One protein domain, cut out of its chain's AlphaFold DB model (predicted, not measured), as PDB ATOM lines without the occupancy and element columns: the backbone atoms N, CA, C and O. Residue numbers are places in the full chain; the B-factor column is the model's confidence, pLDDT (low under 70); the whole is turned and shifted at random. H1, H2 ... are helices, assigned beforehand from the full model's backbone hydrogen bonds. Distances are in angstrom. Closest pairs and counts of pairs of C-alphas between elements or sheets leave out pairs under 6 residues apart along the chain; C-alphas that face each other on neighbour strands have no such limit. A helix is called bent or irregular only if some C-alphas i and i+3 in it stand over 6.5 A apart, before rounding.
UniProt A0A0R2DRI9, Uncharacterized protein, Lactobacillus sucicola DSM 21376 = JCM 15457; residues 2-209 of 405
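Overview. This is residues 2 to 209 of the 405 residues of an uncharacterized protein of Lactobacillus sucicola DSM 21376 = JCM 15457 (UniProt A0A0R2DRI9). Four helices, H5, H8, H10 and H7, run side by side as a loose four-cornered bundle, with short H9 packed on H7 and H10. The long helix H1 crosses H7 on one side and folds back into H2 as an open V; H6 lies at one end of the model, and little H3 and H4 at the other. The printed part has 208 residues with ten named helices, H1 to H10 in chain order, and no named strand: all helix. It is compact, with a radius of gyration of the C-alphas of 17.8 A and spans of 54 by 39 by 31 A.

Along the chain. H1, residues 2 to 31, begins at C-alpha 2 (212.825, 219.456, 172.258) and is 42.9 A long. H2 is residues 34 to 50, 23.6 A; H3 residues 57 to 60; H4 residues 64 to 67. H5, residues 73 to 89, 25.1 A, has a kink of 29 degrees near residue 81. H6 is residues 96 to 108, 18.5 A, and H7 residues 120 to 140, 31.1 A. H8, residues 149 to 167, 24.8 A, is followed by H9, residues 170 to 175. H10, residues 186 to 207, 30.0 A, ends at C-alpha 207 (210.718, 209.090, 171.053). H5 and H8 are irregular, only just: C-alphas 78 and 81, and 164 and 167, are each 6.52 A apart.

Arrangement. H10 is the hub, touching four helices. It touches H7 the same way at a shallow tilt of 21 degrees, closest C-alphas Leu 138 and Phe 200, 5.8 A. H8 touches it with residues 163 to 167 alone, closest C-alphas Leu 167 and Val 197, 6.3 A. H9 touches it, closest C-alphas Val 171 and Ser 192, 6.0 A. H5 touches H8 at a shallow tilt of 8 degrees, closest C-alphas Pro 81 and Glu 158, 6.3 A. H1 touches H7 at a steep tilt of 65 degrees, closest C-alphas Phe 13 and Pro 136, 4.7 A. H1 also touches H3, closest C-alphas Met 11 and Leu 58, 6.2 A; H3 and H4 touch only at the corner. H2 is close to H1 but not clearly touching, and H6 likewise, with the C-alphas of Phe 31 and Tyr 98 5.8 A apart. Every O i to N i+4 pair is within hydrogen-bond range in H1, H8 and H9; H2 has 11 of 13, H5 10 of 13, H6 6 of 9, H7 15 of 17 and H10 16 of 18, and H3 and H4 are too short for such a pair.

Size, cuts and confidence. The C-alphas farthest apart, Ala 114 and Asn 148, are 55.4 A apart. The printed part has no cut, and its one long link joins H6 to H7. The mean pLDDT of the printed part is 81.9; residues 2 to 6, 29 to 46, 48 to 49, 52 and 92 to 100 are under 70.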
ATOM      1  N   ASN A   2     213.263 220.280 173.411       56.03
ATOM      2  CA  ASN A   2     212.825 219.456 172.258       56.03
ATOM      3  C   ASN A   2     211.578 218.558 172.450       56.03
ATOM      4  O   ASN A   2     210.846 218.341 171.490       56.03
ATOM      5  N   PHE A   3     211.282 218.042 173.650       57.31
ATOM      6  CA  PHE A   3     210.226 217.019 173.808       57.31
ATOM      7  C   PHE A   3     208.798 217.502 173.506       57.31
ATOM      8  O   PHE A   3     208.006 216.749 172.945       57.31
ATOM      9  N   ALA A   4     208.461 218.751 173.842       62.56
ATOM     10  CA  ALA A   4     207.119 219.292 173.605       62.56
ATOM     11  C   ALA A   4     206.831 219.493 172.106       62.56
ATOM     12  O   ALA A   4     205.736 219.178 171.643       62.56
ATOM     13  N   PHE A   5     207.835 219.943 171.342       67.38
ATOM     14  CA  PHE A   5     207.745 220.081 169.888       67.38
ATOM     15  C   PHE A   5     207.519 218.721 169.217       67.38
ATOM     16  O   PHE A   5     206.540 218.553 168.492       67.38
ATOM     17  N   PHE A   6     208.351 217.721 169.534       69.44
ATOM     18  CA  PHE A   6     208.194 216.369 168.989       69.44
ATOM     19  C   PHE A   6     206.855 215.736 169.369       69.44
ATOM     20  O   PHE A   6     206.246 215.074 168.535       69.44
ATOM     21  N   ARG A   7     206.347 215.977 170.586       71.19
ATOM     22  CA  ARG A   7     205.029 215.479 171.002       71.19
ATOM     23  C   ARG A   7     203.886 216.093 170.186       71.19
ATOM     24  O   ARG A   7     203.013 215.358 169.733       71.19
ATOM     25  N   HIS A   8     203.892 217.410 169.971       76.56
ATOM     26  CA  HIS A   8     202.859 218.084 169.171       76.56
ATOM     27  C   HIS A   8     202.895 217.651 167.703       76.56
ATOM     28  O   HIS A   8     201.864 217.339 167.107       76.56
ATOM     29  N   VAL A   9     204.100 217.574 167.137       82.44
ATOM     30  CA  VAL A   9     204.332 217.088 165.772       82.44
ATOM     31  C   VAL A   9     203.850 215.642 165.629       82.44
ATOM     32  O   VAL A   9     203.098 215.335 164.707       82.44
ATOM     33  N   ARG A  10     204.181 214.773 166.592       81.62
ATOM     34  CA  ARG A  10     203.741 213.374 166.624       81.62
ATOM     35  C   ARG A  10     202.221 213.240 166.595       81.62
ATOM     36  O   ARG A  10     201.716 212.447 165.812       81.62
ATOM     37  N   MET A  11     201.485 214.019 167.388       82.75
ATOM     38  CA  MET A  11     200.015 213.968 167.390       82.75
ATOM     39  C   MET A  11     199.414 214.343 166.029       82.75
ATOM     40  O   MET A  11     198.481 213.687 165.568       82.75
ATOM     41  N   LYS A  12     199.967 215.361 165.355       86.75
ATOM     42  CA  LYS A  12     199.536 215.731 163.998       86.75
ATOM     43  C   LYS A  12     199.800 214.608 162.998       86.75
ATOM     44  O   LYS A  12     198.903 214.251 162.244       86.75
ATOM     45  N   PHE A  13     200.987 214.009 163.032       90.06
ATOM     46  CA  PHE A  13     201.318 212.886 162.156       90.06
ATOM     47  C   PHE A  13     200.495 211.629 162.450       90.06
ATOM     48  O   PHE A  13     200.151 210.915 161.516       90.06
ATOM     49  N   GLN A  14     200.107 211.384 163.702       89.06
ATOM     50  CA  GLN A  14     199.189 210.298 164.055       89.06
ATOM     51  C   GLN A  14     197.800 210.488 163.431       89.06
ATOM     52  O   GLN A  14     197.217 209.529 162.930       89.06
ATOM     53  N   LEU A  15     197.282 211.721 163.408       88.75
ATOM     54  CA  LEU A  15     196.037 212.035 162.702       88.75
ATOM     55  C   LEU A  15     196.189 211.835 161.190       88.75
ATOM     56  O   LEU A  15     195.359 211.164 160.585       88.75
ATOM     57  N   SER A  16     197.269 212.348 160.592       91.12
ATOM     58  CA  SER A  16     197.554 212.132 159.167       91.12
ATOM     59  C   SER A  16     197.672 210.644 158.827       91.12
ATOM     60  O   SER A  16     197.123 210.196 157.826       91.12
ATOM     61  N   TYR A  17     198.324 209.859 159.685       90.06
ATOM     62  CA  TYR A  17     198.437 208.412 159.534       90.06
ATOM     63  C   TYR A  17     197.074 207.716 159.578       90.06
ATOM     64  O   TYR A  17     196.822 206.830 158.765       90.06
ATOM     65  N   LEU A  18     196.172 208.138 160.474       87.69
ATOM     66  CA  LEU A  18     194.806 207.610 160.513       87.69
ATOM     67  C   LEU A  18     194.067 207.872 159.201       87.69
ATOM     68  O   LEU A  18     193.415 206.971 158.677       87.69
ATOM     69  N   VAL A  19     194.179 209.096 158.674       89.56
ATOM     70  CA  VAL A  19     193.570 209.480 157.394       89.56
ATOM     71  C   VAL A  19     194.123 208.614 156.264       89.56
ATOM     72  O   VAL A  19     193.342 208.069 155.491       89.56
ATOM     73  N   ILE A  20     195.444 208.420 156.211       88.56
ATOM     74  CA  ILE A  20     196.109 207.587 155.200       88.56
ATOM     75  C   ILE A  20     195.649 206.133 155.286       88.56
ATOM     76  O   ILE A  20     195.218 205.583 154.279       88.56
ATOM     77  N   ILE A  21     195.688 205.512 156.470       84.12
ATOM     78  CA  ILE A  21     195.221 204.128 156.637       84.12
ATOM     79  C   ILE A  21     193.754 204.002 156.239       84.12
ATOM     80  O   ILE A  21     193.396 203.058 155.543       84.12
ATOM     81  N   THR A  22     192.911 204.950 156.647       83.44
ATOM     82  CA  THR A  22     191.486 204.932 156.301       83.44
ATOM     83  C   THR A  22     191.298 205.035 154.791       83.44
ATOM     84  O   THR A  22     190.540 204.257 154.222       83.44
ATOM     85  N   ALA A  23     192.025 205.934 154.122       83.50
ATOM     86  CA  ALA A  23     191.988 206.067 152.671       83.50
ATOM     87  C   ALA A  23     192.456 204.780 151.972       83.50
ATOM     88  O   ALA A  23     191.760 204.287 151.090       83.50
ATOM     89  N   LEU A  24     193.577 204.188 152.397       79.19
ATOM     90  CA  LEU A  24     194.078 202.929 151.836       79.19
ATOM     91  C   LEU A  24     193.103 201.766 152.062       79.19
ATOM     92  O   LEU A  24     192.902 200.959 151.158       79.19
ATOM     93  N   LEU A  25     192.457 201.687 153.229       76.69
ATOM     94  CA  LEU A  25     191.427 200.685 153.520       76.69
ATOM     95  C   LEU A  25     190.177 200.871 152.650       76.69
ATOM     96  O   LEU A  25     189.675 199.894 152.101       76.69
ATOM     97  N   LEU A  26     189.691 202.106 152.489       76.88
ATOM     98  CA  LEU A  26     188.538 202.422 151.635       76.88
ATOM     99  C   LEU A  26     188.827 202.139 150.162       76.88
ATOM    100  O   LEU A  26     187.977 201.587 149.462       76.88
ATOM    101  N   LEU A  27     190.037 202.462 149.700       73.88
ATOM    102  CA  LEU A  27     190.500 202.043 148.384       73.88
ATOM    103  C   LEU A  27     190.475 200.507 148.304       73.88
ATOM    104  O   LEU A  27     189.943 199.967 147.336       73.88
ATOM    105  N   ASN A  28     190.973 199.793 149.329       71.62
ATOM    106  CA  ASN A  28     191.060 198.323 149.278       71.62
ATOM    107  C   ASN A  28     189.677 197.690 149.208       71.62
ATOM    108  O   ASN A  28     189.493 196.689 148.520       71.62
ATOM    109  N   TRP A  29     188.709 198.310 149.878       68.56
ATOM    110  CA  TRP A  29     187.306 197.941 149.807       68.56
ATOM    111  C   TRP A  29     186.680 198.178 148.436       68.56
ATOM    112  O   TRP A  29     185.880 197.365 147.982       68.56
ATOM    113  N   SER A  30     187.064 199.258 147.761       69.19
ATOM    114  CA  SER A  30     186.421 199.679 146.514       69.19
ATOM    115  C   SER A  30     186.905 198.912 145.277       69.19
ATOM    116  O   SER A  30     186.203 198.906 144.271       69.19
ATOM    117  N   PHE A  31     188.088 198.285 145.324       61.78
ATOM    118  CA  PHE A  31     188.780 197.815 144.112       61.78
ATOM    119  C   PHE A  31     189.346 196.377 144.166       61.78
ATOM    120  O   PHE A  31     189.962 195.946 143.191       61.78
ATOM    121  N   ARG A  32     189.168 195.604 145.252       59.94
ATOM    122  CA  ARG A  32     189.533 194.166 145.274       59.94
ATOM    123  C   ARG A  32     188.373 193.279 144.811       59.94
ATOM    124  O   ARG A  32     187.235 193.489 145.221       59.94
ATOM    125  N   ASP A  33     188.688 192.216 144.067       58.03
ATOM    126  CA  ASP A  33     187.739 191.134 143.781       58.03
ATOM    127  C   ASP A  33     187.182 190.530 145.077       58.03
ATOM    128  O   ASP A  33     187.928 190.123 145.977       58.03
ATOM    129  N   PHE A  34     185.853 190.437 145.149       51.75
ATOM    130  CA  PHE A  34     185.089 190.090 146.353       51.75
ATOM    131  C   PHE A  34     185.539 188.765 147.015       51.75
ATOM    132  O   PHE A  34     185.517 188.635 148.240       51.75
ATOM    133  N   HIS A  35     186.021 187.800 146.218       51.75
ATOM    134  CA  HIS A  35     186.478 186.483 146.683       51.75
ATOM    135  C   HIS A  35     187.784 186.522 147.496       51.75
ATOM    136  O   HIS A  35     187.881 185.859 148.527       51.75
ATOM    137  N   ASN A  36     188.762 187.340 147.094       54.34
ATOM    138  CA  ASN A  36     189.993 187.565 147.867       54.34
ATOM    139  C   ASN A  36     189.814 188.661 148.929       54.34
ATOM    140  O   ASN A  36     190.616 188.768 149.862       54.34
ATOM    141  N   PHE A  37     188.772 189.481 148.784       52.22
ATOM    142  CA  PHE A  37     188.446 190.590 149.669       52.22
ATOM    143  C   PHE A  37     187.942 190.124 151.040       52.22
ATOM    144  O   PHE A  37     188.433 190.619 152.049       52.22
ATOM    145  N   GLY A  38     187.021 189.157 151.114       55.16
ATOM    146  CA  GLY A  38     186.420 188.735 152.389       55.16
ATOM    147  C   GLY A  38     187.431 188.160 153.392       55.16
ATOM    148  O   GLY A  38     187.526 188.634 154.523       55.16
ATOM    149  N   PHE A  39     188.234 187.180 152.965       56.75
ATOM    150  CA  PHE A  39     189.206 186.497 153.828       56.75
ATOM    151  C   PHE A  39     190.331 187.432 154.296       56.75
ATOM    152  O   PHE A  39     190.612 187.518 155.492       56.75
ATOM    153  N   ASN A  40     190.916 188.207 153.378       62.38
ATOM    154  CA  ASN A  40     191.965 189.165 153.721       62.38
ATOM    155  C   ASN A  40     191.431 190.311 154.584       62.38
ATOM    156  O   ASN A  40     192.078 190.672 155.557       62.38
ATOM    157  N   THR A  41     190.246 190.856 154.296       60.47
ATOM    158  CA  THR A  41     189.664 191.946 155.098       60.47
ATOM    159  C   THR A  41     189.339 191.491 156.509       60.47
ATOM    160  O   THR A  41     189.617 192.230 157.448       60.47
ATOM    161  N   ILE A  42     188.820 190.274 156.696       64.44
ATOM    162  CA  ILE A  42     188.595 189.715 158.034       64.44
ATOM    163  C   ILE A  42     189.929 189.560 158.766       64.44
ATOM    164  O   ILE A  42     190.043 190.013 159.900       64.44
ATOM    165  N   ILE A  43     190.961 189.010 158.120       67.50
ATOM    166  CA  ILE A  43     192.289 188.855 158.727       67.50
ATOM    167  C   ILE A  43     192.918 190.211 159.061       67.50
ATOM    168  O   ILE A  43     193.326 190.413 160.199       67.50
ATOM    169  N   TYR A  44     192.955 191.168 158.132       66.62
ATOM    170  CA  TYR A  44     193.497 192.508 158.377       66.62
ATOM    171  C   TYR A  44     192.693 193.264 159.430       66.62
ATOM    172  O   TYR A  44     193.286 193.921 160.278       66.62
ATOM    173  N   THR A  45     191.366 193.133 159.441       66.69
ATOM    174  CA  THR A  45     190.517 193.715 160.488       66.69
ATOM    175  C   THR A  45     190.821 193.077 161.835       66.69
ATOM    176  O   THR A  45     191.008 193.796 162.807       66.69
ATOM    177  N   ILE A  46     190.950 191.750 161.911       69.25
ATOM    178  CA  ILE A  46     191.344 191.046 163.135       69.25
ATOM    179  C   ILE A  46     192.734 191.503 163.589       69.25
ATOM    180  O   ILE A  46     192.910 191.818 164.761       69.25
ATOM    181  N   ILE A  47     193.711 191.608 162.686       71.06
ATOM    182  CA  ILE A  47     195.059 192.077 163.016       71.06
ATOM    183  C   ILE A  47     195.011 193.533 163.500       71.06
ATOM    184  O   ILE A  47     195.569 193.844 164.545       71.06
ATOM    185  N   ILE A  48     194.307 194.432 162.815       69.50
ATOM    186  CA  ILE A  48     194.165 195.833 163.235       69.50
ATOM    187  C   ILE A  48     193.417 195.936 164.575       69.50
ATOM    188  O   ILE A  48     193.778 196.746 165.421       69.50
ATOM    189  N   VAL A  49     192.408 195.105 164.823       68.19
ATOM    190  CA  VAL A  49     191.645 195.128 166.079       68.19
ATOM    191  C   VAL A  49     192.457 194.555 167.243       68.19
ATOM    192  O   VAL A  49     192.457 195.115 168.340       68.19
ATOM    193  N   LEU A  50     193.168 193.448 167.030       70.69
ATOM    194  CA  LEU A  50     193.935 192.780 168.081       70.69
ATOM    195  C   LEU A  50     195.277 193.473 168.350       70.69
ATOM    196  O   LEU A  50     195.690 193.593 169.506       70.69
ATOM    197  N   PHE A  51     195.937 193.952 167.297       73.56
ATOM    198  CA  PHE A  51     197.327 194.413 167.301       73.56
ATOM    199  C   PHE A  51     197.492 195.871 166.841       73.56
ATOM    200  O   PHE A  51     198.448 196.545 167.236       73.56
ATOM    201  N   GLY A  52     196.549 196.388 166.052       69.19
ATOM    202  CA  GLY A  52     196.590 197.728 165.465       69.19
ATOM    203  C   GLY A  52     196.592 198.857 166.487       69.19
ATOM    204  O   GLY A  52     195.872 198.828 167.477       69.19
ATOM    205  N   PHE A  53     197.409 199.878 166.221       75.00
ATOM    206  CA  PHE A  53     197.495 201.135 166.984       75.00
ATOM    207  C   PHE A  53     197.994 201.040 168.439       75.00
ATOM    208  O   PHE A  53     197.974 202.035 169.167       75.00
ATOM    209  N   LYS A  54     198.531 199.890 168.869       81.44
ATOM    210  CA  LYS A  54     198.995 199.617 170.246       81.44
ATOM    211  C   LYS A  54     200.328 200.286 170.623       81.44
ATOM    212  O   LYS A  54     201.199 199.662 171.220       81.44
ATOM    213  N   PHE A  55     200.518 201.564 170.310       78.56
ATOM    214  CA  PHE A  55     201.734 202.337 170.628       78.56
ATOM    215  C   PHE A  55     201.424 203.650 171.374       78.56
ATOM    216  O   PHE A  55     202.219 204.597 171.355       78.56
ATOM    217  N   ASN A  56     200.299 203.669 172.100       80.81
ATOM    218  CA  ASN A  56     199.678 204.862 172.686       80.81
ATOM    219  C   ASN A  56     199.311 205.864 171.588       80.81
ATOM    220  O   ASN A  56     199.694 207.035 171.634       80.81
ATOM    221  N   PHE A  57     198.623 205.370 170.559       83.31
ATOM    222  CA  PHE A  57     198.124 206.199 169.470       83.31
ATOM    223  C   PHE A  57     197.146 207.247 170.001       83.31
ATOM    224  O   PHE A  57     196.267 206.918 170.797       83.31
ATOM    225  N   LEU A  58     197.318 208.506 169.597       84.31
ATOM    226  CA  LEU A  58     196.551 209.650 170.092       84.31
ATOM    227  C   LEU A  58     196.499 209.703 171.629       84.31
ATOM    228  O   LEU A  58     195.436 209.886 172.226       84.31
ATOM    229  N   ASP A  59     197.648 209.462 172.269       83.00
ATOM    230  CA  ASP A  59     197.814 209.366 173.727       83.00
ATOM    231  C   ASP A  59     196.876 208.338 174.403       83.00
ATOM    232  O   ASP A  59     196.598 208.417 175.598       83.00
ATOM    233  N   ALA A  60     196.386 207.353 173.640       83.00
ATOM    234  CA  ALA A  60     195.372 206.383 174.051       83.00
ATOM    235  C   ALA A  60     194.056 207.010 174.559       83.00
ATOM    236  O   ALA A  60     193.302 206.374 175.298       83.00
ATOM    237  N   LYS A  61     193.765 208.258 174.157       85.62
ATOM    238  CA  LYS A  61     192.552 208.986 174.559       85.62
ATOM    239  C   LYS A  61     191.287 208.396 173.931       85.62
ATOM    240  O   LYS A  61     190.229 208.402 174.552       85.62
ATOM    241  N   PHE A  62     191.400 207.895 172.704       81.19
ATOM    242  CA  PHE A  62     190.286 207.363 171.921       81.19
ATOM    243  C   PHE A  62     190.427 205.850 171.769       81.19
ATOM    244  O   PHE A  62     191.518 205.373 171.460       81.19
ATOM    245  N   LEU A  63     189.332 205.108 171.985       80.75
ATOM    246  CA  LEU A  63     189.278 203.640 171.879       80.75
ATOM    247  C   LEU A  63     190.487 202.964 172.564       80.75
ATOM    248  O   LEU A  63     191.296 202.323 171.892       80.75
ATOM    249  N   PRO A  64     190.641 203.095 173.897       81.75
ATOM    250  CA  PRO A  64     191.833 202.634 174.618       81.75
ATOM    251  C   PRO A  64     192.097 201.133 174.452       81.75
ATOM    252  O   PRO A  64     193.241 200.693 174.553       81.75
ATOM    253  N   LEU A  65     191.055 200.348 174.155       81.75
ATOM    254  CA  LEU A  65     191.190 198.934 173.819       81.75
ATOM    255  C   LEU A  65     192.022 198.709 172.551       81.75
ATOM    256  O   LEU A  65     192.687 197.689 172.484       81.75
ATOM    257  N   LEU A  66     192.030 199.628 171.585       76.62
ATOM    258  CA  LEU A  66     192.822 199.547 170.351       76.62
ATOM    259  C   LEU A  66     194.148 200.306 170.482       76.62
ATOM    260  O   LEU A  66     195.191 199.835 170.057       76.62
ATOM    261  N   THR A  67     194.139 201.470 171.128       84.50
ATOM    262  CA  THR A  67     195.256 202.427 171.042       84.50
ATOM    263  C   THR A  67     196.304 202.297 172.148       84.50
ATOM    264  O   THR A  67     197.450 202.740 171.998       84.50
ATOM    265  N   ARG A  68     195.949 201.693 173.287       88.25
ATOM    266  CA  ARG A  68     196.859 201.546 174.428       88.25
ATOM    267  C   ARG A  68     197.866 200.426 174.184       88.25
ATOM    268  O   ARG A  68     197.479 199.326 173.804       88.25
ATOM    269  N   LYS A  69     199.145 200.678 174.485       89.00
ATOM    270  CA  LYS A  69     200.189 199.637 174.495       89.00
ATOM    271  C   LYS A  69     199.761 198.410 175.298       89.00
ATOM    272  O   LYS A  69     199.068 198.524 176.314       89.00
ATOM    273  N   PHE A  70     200.236 197.240 174.883       90.31
ATOM    274  CA  PHE A  70     200.048 196.022 175.655       90.31
ATOM    275  C   PHE A  70     200.701 196.148 177.032       90.31
ATOM    276  O   PHE A  70     201.790 196.711 177.171       90.31
ATOM    277  N   LYS A  71     200.046 195.571 178.048       89.88
ATOM    278  CA  LYS A  71     200.570 195.509 179.422       89.88
ATOM    279  C   LYS A  71     201.919 194.784 179.472       89.88
ATOM    280  O   LYS A  71     202.833 195.225 180.163       89.88
ATOM    281  N   HIS A  72     202.043 193.679 178.735       91.00
ATOM    282  CA  HIS A  72     203.281 192.910 178.642       91.00
ATOM    283  C   HIS A  72     204.181 193.483 177.549       91.00
ATOM    284  O   HIS A  72     203.799 193.532 176.384       91.00
ATOM    285  N   ASN A  73     205.401 193.880 177.924       90.56
ATOM    286  CA  ASN A  73     206.329 194.544 177.009       90.56
ATOM    287  C   ASN A  73     206.676 193.699 175.775       90.56
ATOM    288  O   ASN A  73     206.747 194.234 174.677       90.56
ATOM    289  N   TRP A  74     206.827 192.386 175.952       91.25
ATOM    290  CA  TRP A  74     207.115 191.450 174.863       91.25
ATOM    291  C   TRP A  74     206.061 191.461 173.751       91.25
ATOM    292  O   TRP A  74     206.423 191.356 172.588       91.25
ATOM    293  N   LEU A  75     204.784 191.673 174.082       91.31
ATOM    294  CA  LEU A  75     203.742 191.821 173.064       91.31
ATOM    295  C   LEU A  75     203.922 193.107 172.253       91.31
ATOM    296  O   LEU A  75     203.588 193.129 171.079       91.31
ATOM    297  N   ASN A  76     204.470 194.171 172.851       91.00
ATOM    298  CA  ASN A  76     204.794 195.383 172.099       91.00
ATOM    299  C   ASN A  76     206.004 195.172 171.174       91.00
ATOM    300  O   ASN A  76     205.974 195.732 170.085       91.00
ATOM    301  N   ILE A  77     207.011 194.377 171.586       91.56
ATOM    302  CA  ILE A  77     208.134 193.952 170.720       91.56
ATOM    303  C   ILE A  77     207.572 193.253 169.479       91.56
ATOM    304  O   ILE A  77     207.667 193.794 168.393       91.56
ATOM    305  N   VAL A  78     206.841 192.149 169.663       88.19
ATOM    306  CA  VAL A  78     206.280 191.361 168.547       88.19
ATOM    307  C   VAL A  78     205.297 192.165 167.688       88.19
ATOM    308  O   VAL A  78     205.197 191.955 166.482       88.19
ATOM    309  N   ASN A  79     204.555 193.101 168.283       88.25
ATOM    310  CA  ASN A  79     203.612 193.923 167.531       88.25
ATOM    311  C   ASN A  79     204.289 194.941 166.600       88.25
ATOM    312  O   ASN A  79     203.710 195.307 165.581       88.25
ATOM    313  N   TYR A  80     205.482 195.425 166.943       89.25
ATOM    314  CA  TYR A  80     206.182 196.444 166.163       89.25
ATOM    315  C   TYR A  80     206.339 196.077 164.670       89.25
ATOM    316  O   TYR A  80     205.851 196.851 163.838       89.25
ATOM    317  N   PRO A  81     206.909 194.912 164.295       85.62
ATOM    318  CA  PRO A  81     207.021 194.514 162.892       85.62
ATOM    319  C   PRO A  81     205.661 194.222 162.249       85.62
ATOM    320  O   PRO A  81     205.468 194.525 161.075       85.62
ATOM    321  N   LEU A  82     204.679 193.710 163.003       83.06
ATOM    322  CA  LEU A  82     203.341 193.431 162.464       83.06
ATOM    323  C   LEU A  82     202.653 194.700 161.949       83.06
ATOM    324  O   LEU A  82     202.020 194.665 160.899       83.06
ATOM    325  N   GLN A  83     202.807 195.837 162.637       82.38
ATOM    326  CA  GLN A  83     202.245 197.111 162.168       82.38
ATOM    327  C   GLN A  83     202.867 197.577 160.848       82.38
ATOM    328  O   GLN A  83     202.172 198.145 160.007       82.38
ATOM    329  N   ILE A  84     204.165 197.327 160.665       83.06
ATOM    330  CA  ILE A  84     204.886 197.648 159.430       83.06
ATOM    331  C   ILE A  84     204.357 196.782 158.291       83.06
ATOM    332  O   ILE A  84     203.924 197.314 157.271       83.06
ATOM    333  N   VAL A  85     204.315 195.465 158.504       79.12
ATOM    334  CA  VAL A  85     203.791 194.501 157.530       79.12
ATOM    335  C   VAL A  85     202.367 194.879 157.131       79.12
ATOM    336  O   VAL A  85     202.077 194.971 155.942       79.12
ATOM    337  N   VAL A  86     201.487 195.156 158.098       78.88
ATOM    338  CA  VAL A  86     200.100 195.560 157.827       78.88
ATOM    339  C   VAL A  86     200.060 196.826 156.985       78.88
ATOM    340  O   VAL A  86     199.390 196.828 155.961       78.88
ATOM    341  N   PHE A  87     200.788 197.878 157.372       82.25
ATOM    342  CA  PHE A  87     200.792 199.140 156.637       82.25
ATOM    343  C   PHE A  87     201.245 198.963 155.183       82.25
ATOM    344  O   PHE A  87     200.558 199.428 154.278       82.25
ATOM    345  N   PHE A  88     202.346 198.246 154.942       78.81
ATOM    346  CA  PHE A  88     202.831 198.010 153.579       78.81
ATOM    347  C   PHE A  88     201.905 197.102 152.760       78.81
ATOM    348  O   PHE A  88     201.769 197.305 151.560       78.81
ATOM    349  N   ASN A  89     201.190 196.172 153.394       76.75
ATOM    350  CA  ASN A  89     200.181 195.349 152.718       76.75
ATOM    351  C   ASN A  89     198.857 196.084 152.430       76.75
ATOM    352  O   ASN A  89     198.007 195.550 151.714       76.75
ATOM    353  N   LEU A  90     198.656 197.293 152.972       75.94
ATOM    354  CA  LEU A  90     197.548 198.161 152.563       75.94
ATOM    355  C   LEU A  90     197.809 198.819 151.206       75.94
ATOM    356  O   LEU A  90     196.856 199.251 150.553       75.94
ATOM    357  N   PHE A  91     199.064 198.896 150.763       72.50
ATOM    358  CA  PHE A  91     199.338 199.290 149.390       72.50
ATOM    359  C   PHE A  91     198.867 198.176 148.453       72.50
ATOM    360  O   PHE A  91     199.075 196.993 148.737       72.50
ATOM    361  N   PRO A  92     198.179 198.523 147.360       59.03
ATOM    362  CA  PRO A  92     197.639 197.524 146.456       59.03
ATOM    363  C   PRO A  92     198.764 196.714 145.808       59.03
ATOM    364  O   PRO A  92     199.696 197.271 145.232       59.03
ATOM    365  N   ILE A  93     198.640 195.389 145.873       54.97
ATOM    366  CA  ILE A  93     199.416 194.466 145.038       54.97
ATOM    367  C   ILE A  93     198.952 194.682 143.587       54.97
ATOM    368  O   ILE A  93     197.753 194.907 143.384       54.97
ATOM    369  N   PRO A  94     199.847 194.644 142.582       50.53
ATOM    370  CA  PRO A  94     199.505 194.883 141.180       50.53
ATOM    371  C   PRO A  94     198.534 193.822 140.634       50.53
ATOM    372  O   PRO A  94     198.920 192.841 140.012       50.53
ATOM    373  N   THR A  95     197.243 194.027 140.867       53.38
ATOM    374  CA  THR A  95     196.137 193.413 140.125       53.38
ATOM    375  C   THR A  95     195.533 194.473 139.201       53.38
ATOM    376  O   THR A  95     195.420 195.636 139.605       53.38
ATOM    377  N   GLU A  96     195.138 194.088 137.983       52.34
ATOM    378  CA  GLU A  96     194.844 194.994 136.852       52.34
ATOM    379  C   GLU A  96     193.856 196.136 137.163       52.34
ATOM    380  O   GLU A  96     194.050 197.255 136.691       52.34
ATOM    381  N   ASN A  97     192.845 195.920 138.009       56.56
ATOM    382  CA  ASN A  97     191.813 196.934 138.276       56.56
ATOM    383  C   ASN A  97     192.279 198.094 139.176       56.56
ATOM    384  O   ASN A  97     191.769 199.209 139.070       56.56
ATOM    385  N   TYR A  98     193.253 197.856 140.053       55.62
ATOM    386  CA  TYR A  98     193.638 198.788 141.118       55.62
ATOM    387  C   TYR A  98     194.737 199.760 140.682       55.62
ATOM    388  O   TYR A  98     194.723 200.948 141.015       55.62
ATOM    389  N   PHE A  99     195.668 199.251 139.876       62.69
ATOM    390  CA  PHE A  99     196.739 200.033 139.268       62.69
ATOM    391  C   PHE A  99     196.163 201.176 138.415       62.69
ATOM    392  O   PHE A  99     196.741 202.257 138.357       62.69
ATOM    393  N   ASN A 100     194.973 200.981 137.837       66.25
ATOM    394  CA  ASN A 100     194.291 201.981 137.021       66.25
ATOM    395  C   ASN A 100     193.957 203.267 137.787       66.25
ATOM    396  O   ASN A 100     194.005 204.328 137.184       66.25
ATOM    397  N   VAL A 101     193.681 203.238 139.097       74.12
ATOM    398  CA  VAL A 101     193.391 204.476 139.852       74.12
ATOM    399  C   VAL A 101     194.644 205.336 139.987       74.12
ATOM    400  O   VAL A 101     194.620 206.515 139.638       74.12
ATOM    401  N   PHE A 102     195.750 204.749 140.448       78.31
ATOM    402  CA  PHE A 102     197.015 205.470 140.600       78.31
ATOM    403  C   PHE A 102     197.624 205.847 139.247       78.31
ATOM    404  O   PHE A 102     198.101 206.970 139.114       78.31
ATOM    405  N   LYS A 103     197.500 204.996 138.216       75.12
ATOM    406  CA  LYS A 103     197.829 205.360 136.827       75.12
ATOM    407  C   LYS A 103     196.956 206.488 136.304       75.12
ATOM    408  O   LYS A 103     197.481 207.377 135.658       75.12
ATOM    409  N   ASN A 104     195.652 206.508 136.578       80.81
ATOM    410  CA  ASN A 104     194.774 207.596 136.134       80.81
ATOM    411  C   ASN A 104     195.132 208.915 136.820       80.81
ATOM    412  O   ASN A 104     195.169 209.950 136.161       80.81
ATOM    413  N   VAL A 105     195.453 208.878 138.116       80.38
ATOM    414  CA  VAL A 105     195.997 210.032 138.843       80.38
ATOM    415  C   VAL A 105     197.341 210.453 138.242       80.38
ATOM    416  O   VAL A 105     197.539 211.630 137.958       80.38
ATOM    417  N   GLY A 106     198.240 209.500 137.987       84.12
ATOM    418  CA  GLY A 106     199.527 209.741 137.340       84.12
ATOM    419  C   GLY A 106     199.369 210.390 135.965       84.12
ATOM    420  O   GLY A 106     199.973 211.425 135.708       84.12
ATOM    421  N   ASN A 107     198.482 209.862 135.125       84.06
ATOM    422  CA  ASN A 107     198.152 210.395 133.806       84.06
ATOM    423  C   ASN A 107     197.552 211.806 133.901       84.06
ATOM    424  O   ASN A 107     197.954 212.684 133.142       84.06
ATOM    425  N   PHE A 108     196.637 212.043 134.849       87.88
ATOM    426  CA  PHE A 108     196.032 213.357 135.088       87.88
ATOM    427  C   PHE A 108     197.077 214.417 135.460       87.88
ATOM    428  O   PHE A 108     196.992 215.553 135.005       87.88
ATOM    429  N   PHE A 109     198.087 214.042 136.250       89.69
ATOM    430  CA  PHE A 109     199.194 214.926 136.628       89.69
ATOM    431  C   PHE A 109     200.406 214.859 135.683       89.69
ATOM    432  O   PHE A 109     201.434 215.473 135.973       89.69
ATOM    433  N   HIS A 110     200.307 214.135 134.563       89.06
ATOM    434  CA  HIS A 110     201.401 213.915 133.607       89.06
ATOM    435  C   HIS A 110     202.677 213.326 134.239       89.06
ATOM    436  O   HIS A 110     203.807 213.634 133.844       89.06
ATOM    437  N   PHE A 111     202.507 212.469 135.246       91.56
ATOM    438  CA  PHE A 111     203.608 211.747 135.876       91.56
ATOM    439  C   PHE A 111     204.181 210.681 134.954       91.56
ATOM    440  O   PHE A 111     205.375 210.425 134.999       91.56
ATOM    441  N   THR A 112     203.353 210.088 134.106       88.12
ATOM    442  CA  THR A 112     203.728 209.020 133.183       88.12
ATOM    443  C   THR A 112     203.873 209.522 131.760       88.12
ATOM    444  O   THR A 112     203.092 210.343 131.278       88.12
ATOM    445  N   THR A 113     204.881 209.008 131.066       88.12
ATOM    446  CA  THR A 113     205.032 209.147 129.621       88.12
ATOM    447  C   THR A 113     204.088 208.184 128.896       88.12
ATOM    448  O   THR A 113     203.517 207.268 129.490       88.12
ATOM    449  N   ALA A 114     203.960 208.344 127.576       84.56
ATOM    450  CA  ALA A 114     203.168 207.439 126.738       84.56
ATOM    451  C   ALA A 114     203.650 205.974 126.786       84.56
ATOM    452  O   ALA A 114     202.879 205.068 126.486       84.56
ATOM    453  N   THR A 115     204.908 205.739 127.170       84.75
ATOM    454  CA  THR A 115     205.504 204.405 127.317       84.75
ATOM    455  C   THR A 115     205.305 203.798 128.710       84.75
ATOM    456  O   THR A 115     205.751 202.684 128.943       84.75
ATOM    457  N   GLY A 116     204.624 204.496 129.630       83.75
ATOM    458  CA  GLY A 116     204.334 204.007 130.985       83.75
ATOM    459  C   GLY A 116     205.420 204.303 132.025       83.75
ATOM    460  O   GLY A 116     205.204 204.059 133.212       83.75
ATOM    461  N   HIS A 117     206.542 204.890 131.608       89.06
ATOM    462  CA  HIS A 117     207.621 205.304 132.504       89.06
ATOM    463  C   HIS A 117     207.321 206.635 133.192       89.06
ATOM    464  O   HIS A 117     206.610 207.483 132.649       89.06
ATOM    465  N   LEU A 118     207.907 206.862 134.367       89.50
ATOM    466  CA  LEU A 118     207.834 208.163 135.023       89.50
ATOM    467  C   LEU A 118     208.608 209.228 134.229       89.50
ATOM    468  O   LEU A 118     209.778 209.063 133.892       89.50
ATOM    469  N   SER A 119     207.950 210.354 133.955       90.88
ATOM    470  CA  SER A 119     208.586 211.567 133.443       90.88
ATOM    471  C   SER A 119     209.452 212.211 134.532       90.88
ATOM    472  O   SER A 119     209.294 211.920 135.718       90.88
ATOM    473  N   SER A 120     210.323 213.161 134.179       88.62
ATOM    474  CA  SER A 120     211.100 213.914 135.181       88.62
ATOM    475  C   SER A 120     210.205 214.601 136.220       88.62
ATOM    476  O   SER A 120     210.544 214.659 137.402       88.62
ATOM    477  N   TRP A 121     209.033 215.079 135.792       89.75
ATOM    478  CA  TRP A 121     208.030 215.635 136.696       89.75
ATOM    479  C   TRP A 121     207.339 214.551 137.530       89.75
ATOM    480  O   TRP A 121     207.140 214.728 138.731       89.75
ATOM    481  N   GLY A 122     207.044 213.403 136.920       90.38
ATOM    482  CA  GLY A 122     206.502 212.239 137.606       90.38
ATOM    483  C   GLY A 122     207.401 211.701 138.703       90.38
ATOM    484  O   GLY A 122     206.896 211.357 139.767       90.38
ATOM    485  N   LEU A 123     208.719 211.693 138.500       89.44
ATOM    486  CA  LEU A 123     209.685 211.302 139.525       89.44
ATOM    487  C   LEU A 123     209.583 212.210 140.755       89.44
ATOM    488  O   LEU A 123     209.399 211.723 141.866       89.44
ATOM    489  N   ILE A 124     209.617 213.533 140.567       89.94
ATOM    490  CA  ILE A 124     209.524 214.501 141.673       89.94
ATOM    491  C   ILE A 124     208.160 214.398 142.371       89.94
ATOM    492  O   ILE A 124     208.084 214.365 143.604       89.94
ATOM    493  N   GLY A 125     207.079 214.334 141.592       91.00
ATOM    494  CA  GLY A 125     205.719 214.272 142.110       91.00
ATOM    495  C   GLY A 125     205.453 212.994 142.904       91.00
ATOM    496  O   GLY A 125     205.018 213.060 144.055       91.00
ATOM    497  N   SER A 126     205.772 211.830 142.336       90.06
ATOM    498  CA  SER A 126     205.579 210.532 142.993       90.06
ATOM    499  C   SER A 126     206.506 210.340 144.199       90.06
ATOM    500  O   SER A 126     206.061 209.820 145.225       90.06
ATOM    501  N   PHE A 127     207.746 210.839 144.150       91.56
ATOM    502  CA  PHE A 127     208.629 210.894 145.316       91.56
ATOM    503  C   PHE A 127     208.001 211.714 146.451       91.56
ATOM    504  O   PHE A 127     207.912 211.257 147.591       91.56
ATOM    505  N   THR A 128     207.480 212.904 146.134       91.12
ATOM    506  CA  THR A 128     206.810 213.773 147.114       91.12
ATOM    507  C   THR A 128     205.597 213.089 147.745       91.12
ATOM    508  O   THR A 128     205.439 213.108 148.967       91.12
ATOM    509  N   VAL A 129     204.756 212.441 146.934       89.88
ATOM    510  CA  VAL A 129     203.602 211.668 147.422       89.88
ATOM    511  C   VAL A 129     204.054 210.527 148.333       89.88
ATOM    512  O   VAL A 129     203.472 210.332 149.401       89.88
ATOM    513  N   SER A 130     205.133 209.831 147.972       90.00
ATOM    514  CA  SER A 130     205.710 208.764 148.794       90.00
ATOM    515  C   SER A 130     206.113 209.280 150.176       90.00
ATOM    516  O   SER A 130     205.740 208.687 151.187       90.00
ATOM    517  N   LEU A 131     206.777 210.439 150.262       91.75
ATOM    518  CA  LEU A 131     207.119 211.051 151.552       91.75
ATOM    519  C   LEU A 131     205.883 211.436 152.377       91.75
ATOM    520  O   LEU A 131     205.863 211.217 153.590       91.75
ATOM    521  N   LEU A 132     204.840 211.982 151.742       90.62
ATOM    522  CA  LEU A 132     203.594 212.354 152.422       90.62
ATOM    523  C   LEU A 132     202.863 211.146 153.016       90.62
ATOM    524  O   LEU A 132     202.203 211.288 154.045       90.62
ATOM    525  N   ILE A 133     202.999 209.974 152.398       89.00
ATOM    526  CA  ILE A 133     202.408 208.726 152.881       89.00
ATOM    527  C   ILE A 133     203.277 208.087 153.977       89.00
ATOM    528  O   ILE A 133     202.760 207.648 155.008       89.00
ATOM    529  N   LEU A 134     204.600 208.057 153.786       90.12
ATOM    530  CA  LEU A 134     205.529 207.313 154.639       90.12
ATOM    531  C   LEU A 134     205.936 208.068 155.916       90.12
ATOM    532  O   LEU A 134     206.068 207.450 156.972       90.12
ATOM    533  N   LEU A 135     206.093 209.397 155.884       90.12
ATOM    534  CA  LEU A 135     206.490 210.164 157.077       90.12
ATOM    535  C   LEU A 135     205.483 210.039 158.238       90.12
ATOM    536  O   LEU A 135     205.919 209.771 159.362       90.12
ATOM    537  N   PRO A 136     204.152 210.159 158.031       91.12
ATOM    538  CA  PRO A 136     203.175 209.918 159.093       91.12
ATOM    539  C   PRO A 136     203.294 208.539 159.731       91.12
ATOM    540  O   PRO A 136     203.162 208.422 160.951       91.12
ATOM    541  N   PHE A 137     203.598 207.520 158.930       88.56
ATOM    542  CA  PHE A 137     203.861 206.174 159.416       88.56
ATOM    543  C   PHE A 137     205.087 206.143 160.355       88.56
ATOM    544  O   PHE A 137     204.961 205.665 161.485       88.56
ATOM    545  N   LEU A 138     206.220 206.755 159.976       88.38
ATOM    546  CA  LEU A 138     207.445 206.790 160.798       88.38
ATOM    547  C   LEU A 138     207.263 207.489 162.155       88.38
ATOM    548  O   LEU A 138     207.812 207.060 163.168       88.38
ATOM    549  N   PHE A 139     206.481 208.572 162.202       87.44
ATOM    550  CA  PHE A 139     206.167 209.268 163.459       87.44
ATOM    551  C   PHE A 139     205.210 208.482 164.362       87.44
ATOM    552  O   PHE A 139     205.106 208.754 165.567       87.44
ATOM    553  N   THR A 140     204.496 207.522 163.785       86.56
ATOM    554  CA  THR A 140     203.396 206.830 164.437       86.56
ATOM    555  C   THR A 140     203.817 205.466 164.973       86.56
ATOM    556  O   THR A 140     203.591 205.193 166.155       86.56
ATOM    557  N   VAL A 141     204.474 204.645 164.152       86.12
ATOM    558  CA  VAL A 141     204.922 203.297 164.522       86.12
ATOM    559  C   VAL A 141     206.298 203.376 165.177       86.12
ATOM    560  O   VAL A 141     207.334 203.477 164.527       86.12
ATOM    561  N   VAL A 142     206.290 203.373 166.510       84.25
ATOM    562  CA  VAL A 142     207.481 203.609 167.334       84.25
ATOM    563  C   VAL A 142     208.035 202.302 167.881       84.25
ATOM    564  O   VAL A 142     207.282 201.474 168.397       84.25
ATOM    565  N   ILE A 143     209.363 202.184 167.862       90.31
ATOM    566  CA  ILE A 143     210.090 201.083 168.489       90.31
ATOM    567  C   ILE A 143     209.733 201.004 169.991       90.31
ATOM    568  O   ILE A 143     209.834 202.007 170.711       90.31
ATOM    569  N   PRO A 144     209.284 199.843 170.485       90.00
ATOM    570  CA  PRO A 144     208.967 199.632 171.893       90.00
ATOM    571  C   PRO A 144     210.210 199.707 172.789       90.00
ATOM    572  O   PRO A 144     211.341 199.543 172.347       90.00
ATOM    573  N   GLU A 145     209.991 199.951 174.083       88.69
ATOM    574  CA  GLU A 145     211.083 199.978 175.059       88.69
ATOM    575  C   GLU A 145     211.721 198.588 175.172       88.69
ATOM    576  O   GLU A 145     211.018 197.588 175.323       88.69
ATOM    577  N   VAL A 146     213.048 198.521 175.151       92.88
ATOM    578  CA  VAL A 146     213.812 197.275 175.274       92.88
ATOM    579  C   VAL A 146     214.321 197.145 176.703       92.88
ATOM    580  O   VAL A 146     214.978 198.053 177.210       92.88
ATOM    581  N   LYS A 147     214.019 196.025 177.369       90.31
ATOM    582  CA  LYS A 147     214.279 195.853 178.813       90.31
ATOM    583  C   LYS A 147     215.358 194.833 179.156       90.31
ATOM    584  O   LYS A 147     215.791 194.775 180.301       90.31
ATOM    585  N   ASN A 148     215.738 193.975 178.215       91.19
ATOM    586  CA  ASN A 148     216.727 192.922 178.433       91.19
ATOM    587  C   ASN A 148     217.383 192.494 177.115       91.19
ATOM    588  O   ASN A 148     216.945 192.883 176.032       91.19
ATOM    589  N   MET A 149     218.412 191.656 177.224       92.19
ATOM    590  CA  MET A 149     219.214 191.185 176.095       92.19
ATOM    591  C   MET A 149     218.415 190.383 175.059       92.19
ATOM    592  O   MET A 149     218.633 190.561 173.866       92.19
ATOM    593  N   GLY A 150     217.456 189.556 175.487       92.50
ATOM    594  CA  GLY A 150     216.597 188.816 174.559       92.50
ATOM    595  C   GLY A 150     215.730 189.752 173.716       92.50
ATOM    596  O   GLY A 150     215.653 189.599 172.502       92.50
ATOM    597  N   GLN A 151     215.137 190.773 174.343       94.69
ATOM    598  CA  GLN A 151     214.374 191.806 173.629       94.69
ATOM    599  C   GLN A 151     215.262 192.623 172.694       94.69
ATOM    600  O   GLN A 151     214.814 192.987 171.613       94.69
ATOM    601  N   LEU A 152     216.509 192.897 173.093       95.25
ATOM    602  CA  LEU A 152     217.467 193.605 172.253       95.25
ATOM    603  C   LEU A 152     217.808 192.803 170.996       95.25
ATOM    604  O   LEU A 152     217.819 193.365 169.908       95.25
ATOM    605  N   LEU A 153     218.064 191.501 171.126       95.38
ATOM    606  CA  LEU A 153     218.349 190.652 169.973       95.38
ATOM    607  C   LEU A 153     217.163 190.630 169.000       95.38
ATOM    608  O   LEU A 153     217.344 190.881 167.813       95.38
ATOM    609  N   VAL A 154     215.951 190.402 169.518       95.44
ATOM    610  CA  VAL A 154     214.732 190.358 168.698       95.44
ATOM    611  C   VAL A 154     214.496 191.690 167.993       95.44
ATOM    612  O   VAL A 154     214.364 191.704 166.774       95.44
ATOM    613  N   ILE A 155     214.529 192.816 168.714       94.88
ATOM    614  CA  ILE A 155     214.287 194.121 168.088       94.88
ATOM    615  C   ILE A 155     215.382 194.484 167.082       94.88
ATOM    616  O   ILE A 155     215.110 195.187 166.120       94.88
ATOM    617  N   THR A 156     216.620 194.022 167.291       95.88
ATOM    618  CA  THR A 156     217.721 194.251 166.348       95.88
ATOM    619  C   THR A 156     217.424 193.548 165.028       95.88
ATOM    620  O   THR A 156     217.459 194.190 163.986       95.88
ATOM    621  N   ILE A 157     217.038 192.269 165.081       94.19
ATOM    622  CA  ILE A 157     216.627 191.504 163.898       94.19
ATOM    623  C   ILE A 157     215.422 192.171 163.225       94.19
ATOM    624  O   ILE A 157     215.439 192.385 162.018       94.19
ATOM    625  N   GLU A 158     214.399 192.550 163.995       92.44
ATOM    626  CA  GLU A 158     213.201 193.210 163.465       92.44
ATOM    627  C   GLU A 158     213.530 194.539 162.775       92.44
ATOM    628  O   GLU A 158     213.101 194.749 161.645       92.44
ATOM    629  N   ILE A 159     214.313 195.423 163.410       93.62
ATOM    630  CA  ILE A 159     214.747 196.696 162.813       93.62
ATOM    631  C   ILE A 159     215.499 196.436 161.514       93.62
ATOM    632  O   ILE A 159     215.258 197.142 160.535       93.62
ATOM    633  N   THR A 160     216.393 195.445 161.481       91.19
ATOM    634  CA  THR A 160     217.164 195.194 160.271       91.19
ATOM    635  C   THR A 160     216.313 194.620 159.146       91.19
ATOM    636  O   THR A 160     216.403 195.100 158.020       91.19
ATOM    637  N   VAL A 161     215.430 193.661 159.433       88.31
ATOM    638  CA  VAL A 161     214.476 193.134 158.444       88.31
ATOM    639  C   VAL A 161     213.591 194.261 157.911       88.31
ATOM    640  O   VAL A 161     213.385 194.378 156.708       88.31
ATOM    641  N   VAL A 162     213.112 195.137 158.794       86.81
ATOM    642  CA  VAL A 162     212.318 196.310 158.419       86.81
ATOM    643  C   VAL A 162     213.106 197.269 157.536       86.81
ATOM    644  O   VAL A 162     212.570 197.769 156.549       86.81
ATOM    645  N   TYR A 163     214.365 197.529 157.876       85.50
ATOM    646  CA  TYR A 163     215.247 198.381 157.093       85.50
ATOM    647  C   TYR A 163     215.457 197.826 155.678       85.50
ATOM    648  O   TYR A 163     215.162 198.536 154.714       85.50
ATOM    649  N   VAL A 164     215.874 196.561 155.570       81.75
ATOM    650  CA  VAL A 164     216.194 195.888 154.300       81.75
ATOM    651  C   VAL A 164     214.949 195.725 153.426       81.75
ATOM    652  O   VAL A 164     214.952 196.108 152.259       81.75
ATOM    653  N   ILE A 165     213.860 195.186 153.979       80.19
ATOM    654  CA  ILE A 165     212.675 194.832 153.188       80.19
ATOM    655  C   ILE A 165     211.811 196.058 152.912       80.19
ATOM    656  O   ILE A 165     211.400 196.287 151.778       80.19
ATOM    657  N   TYR A 166     211.514 196.845 153.946       83.75
ATOM    658  CA  TYR A 166     210.489 197.878 153.851       83.75
ATOM    659  C   TYR A 166     211.082 199.261 153.624       83.75
ATOM    660  O   TYR A 166     210.732 199.911 152.649       83.75
ATOM    661  N   LEU A 167     211.970 199.747 154.494       84.19
ATOM    662  CA  LEU A 167     212.361 201.161 154.461       84.19
ATOM    663  C   LEU A 167     213.154 201.523 153.204       84.19
ATOM    664  O   LEU A 167     212.842 202.540 152.584       84.19
ATOM    665  N   MET A 168     214.121 200.695 152.799       81.62
ATOM    666  CA  MET A 168     214.938 200.957 151.607       81.62
ATOM    667  C   MET A 168     214.130 200.948 150.305       81.62
ATOM    668  O   MET A 168     214.373 201.778 149.435       81.62
ATOM    669  N   HIS A 169     213.141 200.060 150.199       82.00
ATOM    670  CA  HIS A 169     212.334 199.875 148.988       82.00
ATOM    671  C   HIS A 169     210.991 200.617 149.036       82.00
ATOM    672  O   HIS A 169     210.237 200.613 148.065       82.00
ATOM    673  N   SER A 170     210.655 201.254 150.161       84.69
ATOM    674  CA  SER A 170     209.338 201.869 150.374       84.69
ATOM    675  C   SER A 170     209.022 202.970 149.369       84.69
ATOM    676  O   SER A 170     207.893 203.055 148.884       84.69
ATOM    677  N   VAL A 171     210.008 203.809 149.047       88.00
ATOM    678  CA  VAL A 171     209.815 204.932 148.127       88.00
ATOM    679  C   VAL A 171     209.664 204.423 146.699       88.00
ATOM    680  O   VAL A 171     208.684 204.776 146.054       88.00
ATOM    681  N   SER A 172     210.558 203.548 146.228       85.56
ATOM    682  CA  SER A 172     210.456 202.958 144.886       85.56
ATOM    683  C   SER A 172     209.148 202.193 144.695       85.56
ATOM    684  O   SER A 172     208.458 202.420 143.706       85.56
ATOM    685  N   SER A 173     208.742 201.399 145.689       82.62
ATOM    686  CA  SER A 173     207.471 200.659 145.672       82.62
ATOM    687  C   SER A 173     206.241 201.574 145.656       82.62
ATOM    688  O   SER A 173     205.204 201.228 145.096       82.62
ATOM    689  N   THR A 174     206.319 202.750 146.285       85.12
ATOM    690  CA  THR A 174     205.210 203.718 146.266       85.12
ATOM    691  C   THR A 174     205.191 204.506 144.955       85.12
ATOM    692  O   THR A 174     204.122 204.783 144.413       85.12
ATOM    693  N   MET A 175     206.361 204.840 144.408       87.62
ATOM    694  CA  MET A 175     206.486 205.521 143.120       87.62
ATOM    695  C   MET A 175     206.018 204.643 141.960       87.62
ATOM    696  O   MET A 175     205.333 205.150 141.070       87.62
ATOM    697  N   SER A 176     206.287 203.335 142.014       85.38
ATOM    698  CA  SER A 176     205.856 202.382 140.986       85.38
ATOM    699  C   SER A 176     204.337 202.282 140.840       85.38
ATOM    700  O   SER A 176     203.855 201.768 139.842       85.38
ATOM    701  N   LEU A 177     203.551 202.800 141.794       82.56
ATOM    702  CA  LEU A 177     202.096 202.918 141.643       82.56
ATOM    703  C   LEU A 177     201.699 203.895 140.529       82.56
ATOM    704  O   LEU A 177     200.625 203.764 139.945       82.56
ATOM    705  N   PHE A 178     202.541 204.897 140.273       85.56
ATOM    706  CA  PHE A 178     202.258 205.959 139.315       85.56
ATOM    707  C   PHE A 178     202.844 205.668 137.938       85.56
ATOM    708  O   PHE A 178     202.232 206.086 136.967       85.56
ATOM    709  N   GLY A 179     203.965 204.948 137.845       84.12
ATOM    710  CA  GLY A 179     204.624 204.582 136.591       84.12
ATOM    711  C   GLY A 179     205.935 203.832 136.824       84.12
ATOM    712  O   GLY A 179     206.439 203.803 137.946       84.12
ATOM    713  N   ASP A 180     206.495 203.256 135.764       85.94
ATOM    714  CA  ASP A 180     207.716 202.452 135.859       85.94
ATOM    715  C   ASP A 180     208.970 203.336 135.962       85.94
ATOM    716  O   ASP A 180     209.081 204.381 135.308       85.94
ATOM    717  N   LEU A 181     209.936 202.906 136.776       83.75
ATOM    718  CA  LEU A 181     211.257 203.534 136.864       83.75
ATOM    719  C   LEU A 181     212.097 203.161 135.633       83.75
ATOM    720  O   LEU A 181     211.941 202.079 135.070       83.75
ATOM    721  N   THR A 182     212.964 204.070 135.190       77.75
ATOM    722  CA  THR A 182     213.787 203.900 133.977       77.75
ATOM    723  C   THR A 182     215.209 203.415 134.250       77.75
ATOM    724  O   THR A 182     215.895 203.029 133.310       77.75
ATOM    725  N   ASP A 183     215.668 203.469 135.502       76.69
ATOM    726  CA  ASP A 183     217.017 203.089 135.927       76.69
ATOM    727  C   ASP A 183     216.983 202.039 137.052       76.69
ATOM    728  O   ASP A 183     215.913 201.638 137.518       76.69
ATOM    729  N   SER A 184     218.167 201.580 137.474       70.19
ATOM    730  CA  SER A 184     218.366 200.593 138.547       70.19
ATOM    731  C   SER A 184     217.781 201.021 139.901       70.19
ATOM    732  O   SER A 184     217.639 200.197 140.802       70.19
ATOM    733  N   GLY A 185     217.408 202.296 140.062       80.75
ATOM    734  CA  GLY A 185     216.830 202.823 141.290       80.75
ATOM    735  C   GLY A 185     217.852 203.128 142.386       80.75
ATOM    736  O   GLY A 185     217.436 203.454 143.497       80.75
ATOM    737  N   GLU A 186     219.162 203.087 142.113       85.56
ATOM    738  CA  GLU A 186     220.199 203.358 143.126       85.56
ATOM    739  C   GLU A 186     220.137 204.788 143.675       85.56
ATOM    740  O   GLU A 186     220.213 205.031 144.881       85.56
ATOM    741  N   LEU A 187     219.900 205.779 142.812       88.12
ATOM    742  CA  LEU A 187     219.685 207.144 143.297       88.12
ATOM    743  C   LEU A 187     218.457 207.209 144.216       88.12
ATOM    744  O   LEU A 187     218.461 207.906 145.231       88.12
ATOM    745  N   LEU A 188     217.409 206.454 143.890       88.31
ATOM    746  CA  LEU A 188     216.181 206.426 144.668       88.31
ATOM    747  C   LEU A 188     216.347 205.682 146.000       88.31
ATOM    748  O   LEU A 188     215.756 206.088 147.004       88.31
ATOM    749  N   SER A 189     217.172 204.640 146.053       88.69
ATOM    750  CA  SER A 189     217.519 203.930 147.286       88.69
ATOM    751  C   SER A 189     218.368 204.820 148.216       88.69
ATOM    752  O   SER A 189     218.133 204.856 149.433       88.69
ATOM    753  N   LEU A 190     219.274 205.643 147.666       92.25
ATOM    754  CA  LEU A 190     219.985 206.683 148.418       92.25
ATOM    755  C   LEU A 190     219.019 207.750 148.950       92.25
ATOM    756  O   LEU A 190     219.060 208.086 150.135       92.25
ATOM    757  N   LEU A 191     218.096 208.250 148.123       90.62
ATOM    758  CA  LEU A 191     217.065 209.190 148.580       90.62
ATOM    759  C   LEU A 191     216.171 208.569 149.665       90.62
ATOM    760  O   LEU A 191     215.867 209.228 150.658       90.62
ATOM    761  N   SER A 192     215.812 207.291 149.542       90.69
ATOM    762  CA  SER A 192     215.084 206.547 150.580       90.69
ATOM    763  C   SER A 192     215.884 206.497 151.881       90.69
ATOM    764  O   SER A 192     215.356 206.739 152.967       90.69
ATOM    765  N   THR A 193     217.193 206.290 151.790       93.31
ATOM    766  CA  THR A 193     218.082 206.326 152.952       93.31
ATOM    767  C   THR A 193     218.075 207.704 153.630       93.31
ATOM    768  O   THR A 193     217.924 207.805 154.850       93.31
ATOM    769  N   LEU A 194     218.155 208.785 152.854       93.38
ATOM    770  CA  LEU A 194     218.205 210.151 153.383       93.38
ATOM    771  C   LEU A 194     216.860 210.658 153.924       93.38
ATOM    772  O   LEU A 194     216.839 211.367 154.929       93.38
ATOM    773  N   PHE A 195     215.743 210.306 153.284       92.19
ATOM    774  CA  PHE A 195     214.424 210.872 153.590       92.19
ATOM    775  C   PHE A 195     213.486 209.929 154.350       92.19
ATOM    776  O   PHE A 195     212.504 210.400 154.923       92.19
ATOM    777  N   ILE A 196     213.786 208.630 154.415       92.12
ATOM    778  CA  ILE A 196     213.012 207.645 155.186       92.12
ATOM    779  C   ILE A 196     213.853 207.085 156.333       92.12
ATOM    780  O   ILE A 196     213.478 207.228 157.498       92.12
ATOM    781  N   VAL A 197     215.017 206.500 156.037       93.25
ATOM    782  CA  VAL A 197     215.827 205.783 157.039       93.25
ATOM    783  C   VAL A 197     216.435 206.743 158.061       93.25
ATOM    784  O   VAL A 197     216.307 206.522 159.267       93.25
ATOM    785  N   ALA A 198     217.047 207.843 157.618       93.88
ATOM    786  CA  ALA A 198     217.605 208.829 158.537       93.88
ATOM    787  C   ALA A 198     216.519 209.428 159.460       93.88
ATOM    788  O   ALA A 198     216.671 209.314 160.682       93.88
ATOM    789  N   PRO A 199     215.384 209.970 158.965       92.31
ATOM    790  CA  PRO A 199     214.296 210.412 159.834       92.31
ATOM    791  C   PRO A 199     213.790 209.323 160.775       92.31
ATOM    792  O   PRO A 199     213.607 209.606 161.957       92.31
ATOM    793  N   PHE A 200     213.634 208.081 160.305       92.56
ATOM    794  CA  PHE A 200     213.248 206.948 161.148       92.56
ATOM    795  C   PHE A 200     214.180 206.781 162.357       92.56
ATOM    796  O   PHE A 200     213.697 206.666 163.488       92.56
ATOM    797  N   VAL A 201     215.500 206.839 162.155       93.81
ATOM    798  CA  VAL A 201     216.495 206.749 163.235       93.81
ATOM    799  C   VAL A 201     216.346 207.904 164.229       93.81
ATOM    800  O   VAL A 201     216.224 207.675 165.436       93.81
ATOM    801  N   TYR A 202     216.303 209.149 163.746       92.50
ATOM    802  CA  TYR A 202     216.207 210.330 164.613       92.50
ATOM    803  C   TYR A 202     214.878 210.392 165.381       92.50
ATOM    804  O   TYR A 202     214.869 210.699 166.576       92.50
ATOM    805  N   ILE A 203     213.759 210.064 164.729       90.06
ATOM    806  CA  ILE A 203     212.428 209.994 165.347       90.06
ATOM    807  C   ILE A 203     212.402 208.896 166.412       90.06
ATOM    808  O   ILE A 203     211.941 209.138 167.529       90.06
ATOM    809  N   SER A 204     212.929 207.709 166.100       90.75
ATOM    810  CA  SER A 204     212.955 206.570 167.023       90.75
ATOM    811  C   SER A 204     213.750 206.870 168.292       90.75
ATOM    812  O   SER A 204     213.270 206.605 169.396       90.75
ATOM    813  N   LEU A 205     214.928 207.482 168.156       91.50
ATOM    814  CA  LEU A 205     215.760 207.870 169.296       91.50
ATOM    815  C   LEU A 205     215.126 209.010 170.103       91.50
ATOM    816  O   LEU A 205     215.088 208.940 171.332       91.50
ATOM    817  N   SER A 206     214.555 210.016 169.432       89.12
ATOM    818  CA  SER A 206     213.840 211.125 170.083       89.12
ATOM    819  C   SER A 206     212.649 210.628 170.912       89.12
ATOM    820  O   SER A 206     212.488 211.012 172.072       89.12
ATOM    821  N   ASN A 207     211.862 209.695 170.366       84.69
ATOM    822  CA  ASN A 207     210.718 209.090 171.053       84.69
ATOM    823  C   ASN A 207     211.107 208.301 172.311       84.69
ATOM    824  O   ASN A 207     210.294 208.181 173.228       84.69
ATOM    825  N   GLN A 208     212.331 207.775 172.363       85.69
ATOM    826  CA  GLN A 208     212.870 207.054 173.518       85.69
ATOM    827  C   GLN A 208     213.739 207.937 174.428       85.69
ATOM    828  O   GLN A 208     214.354 207.429 175.362       85.69
ATOM    829  N   ALA A 209     213.793 209.251 174.176       88.88
ATOM    830  CA  ALA A 209     214.649 210.190 174.901       88.88
ATOM    831  C   ALA A 209     216.146 209.818 174.879       88.88
ATOM    832  O   ALA A 209     216.886 210.129 175.815       88.88
TER     833      ALA A 209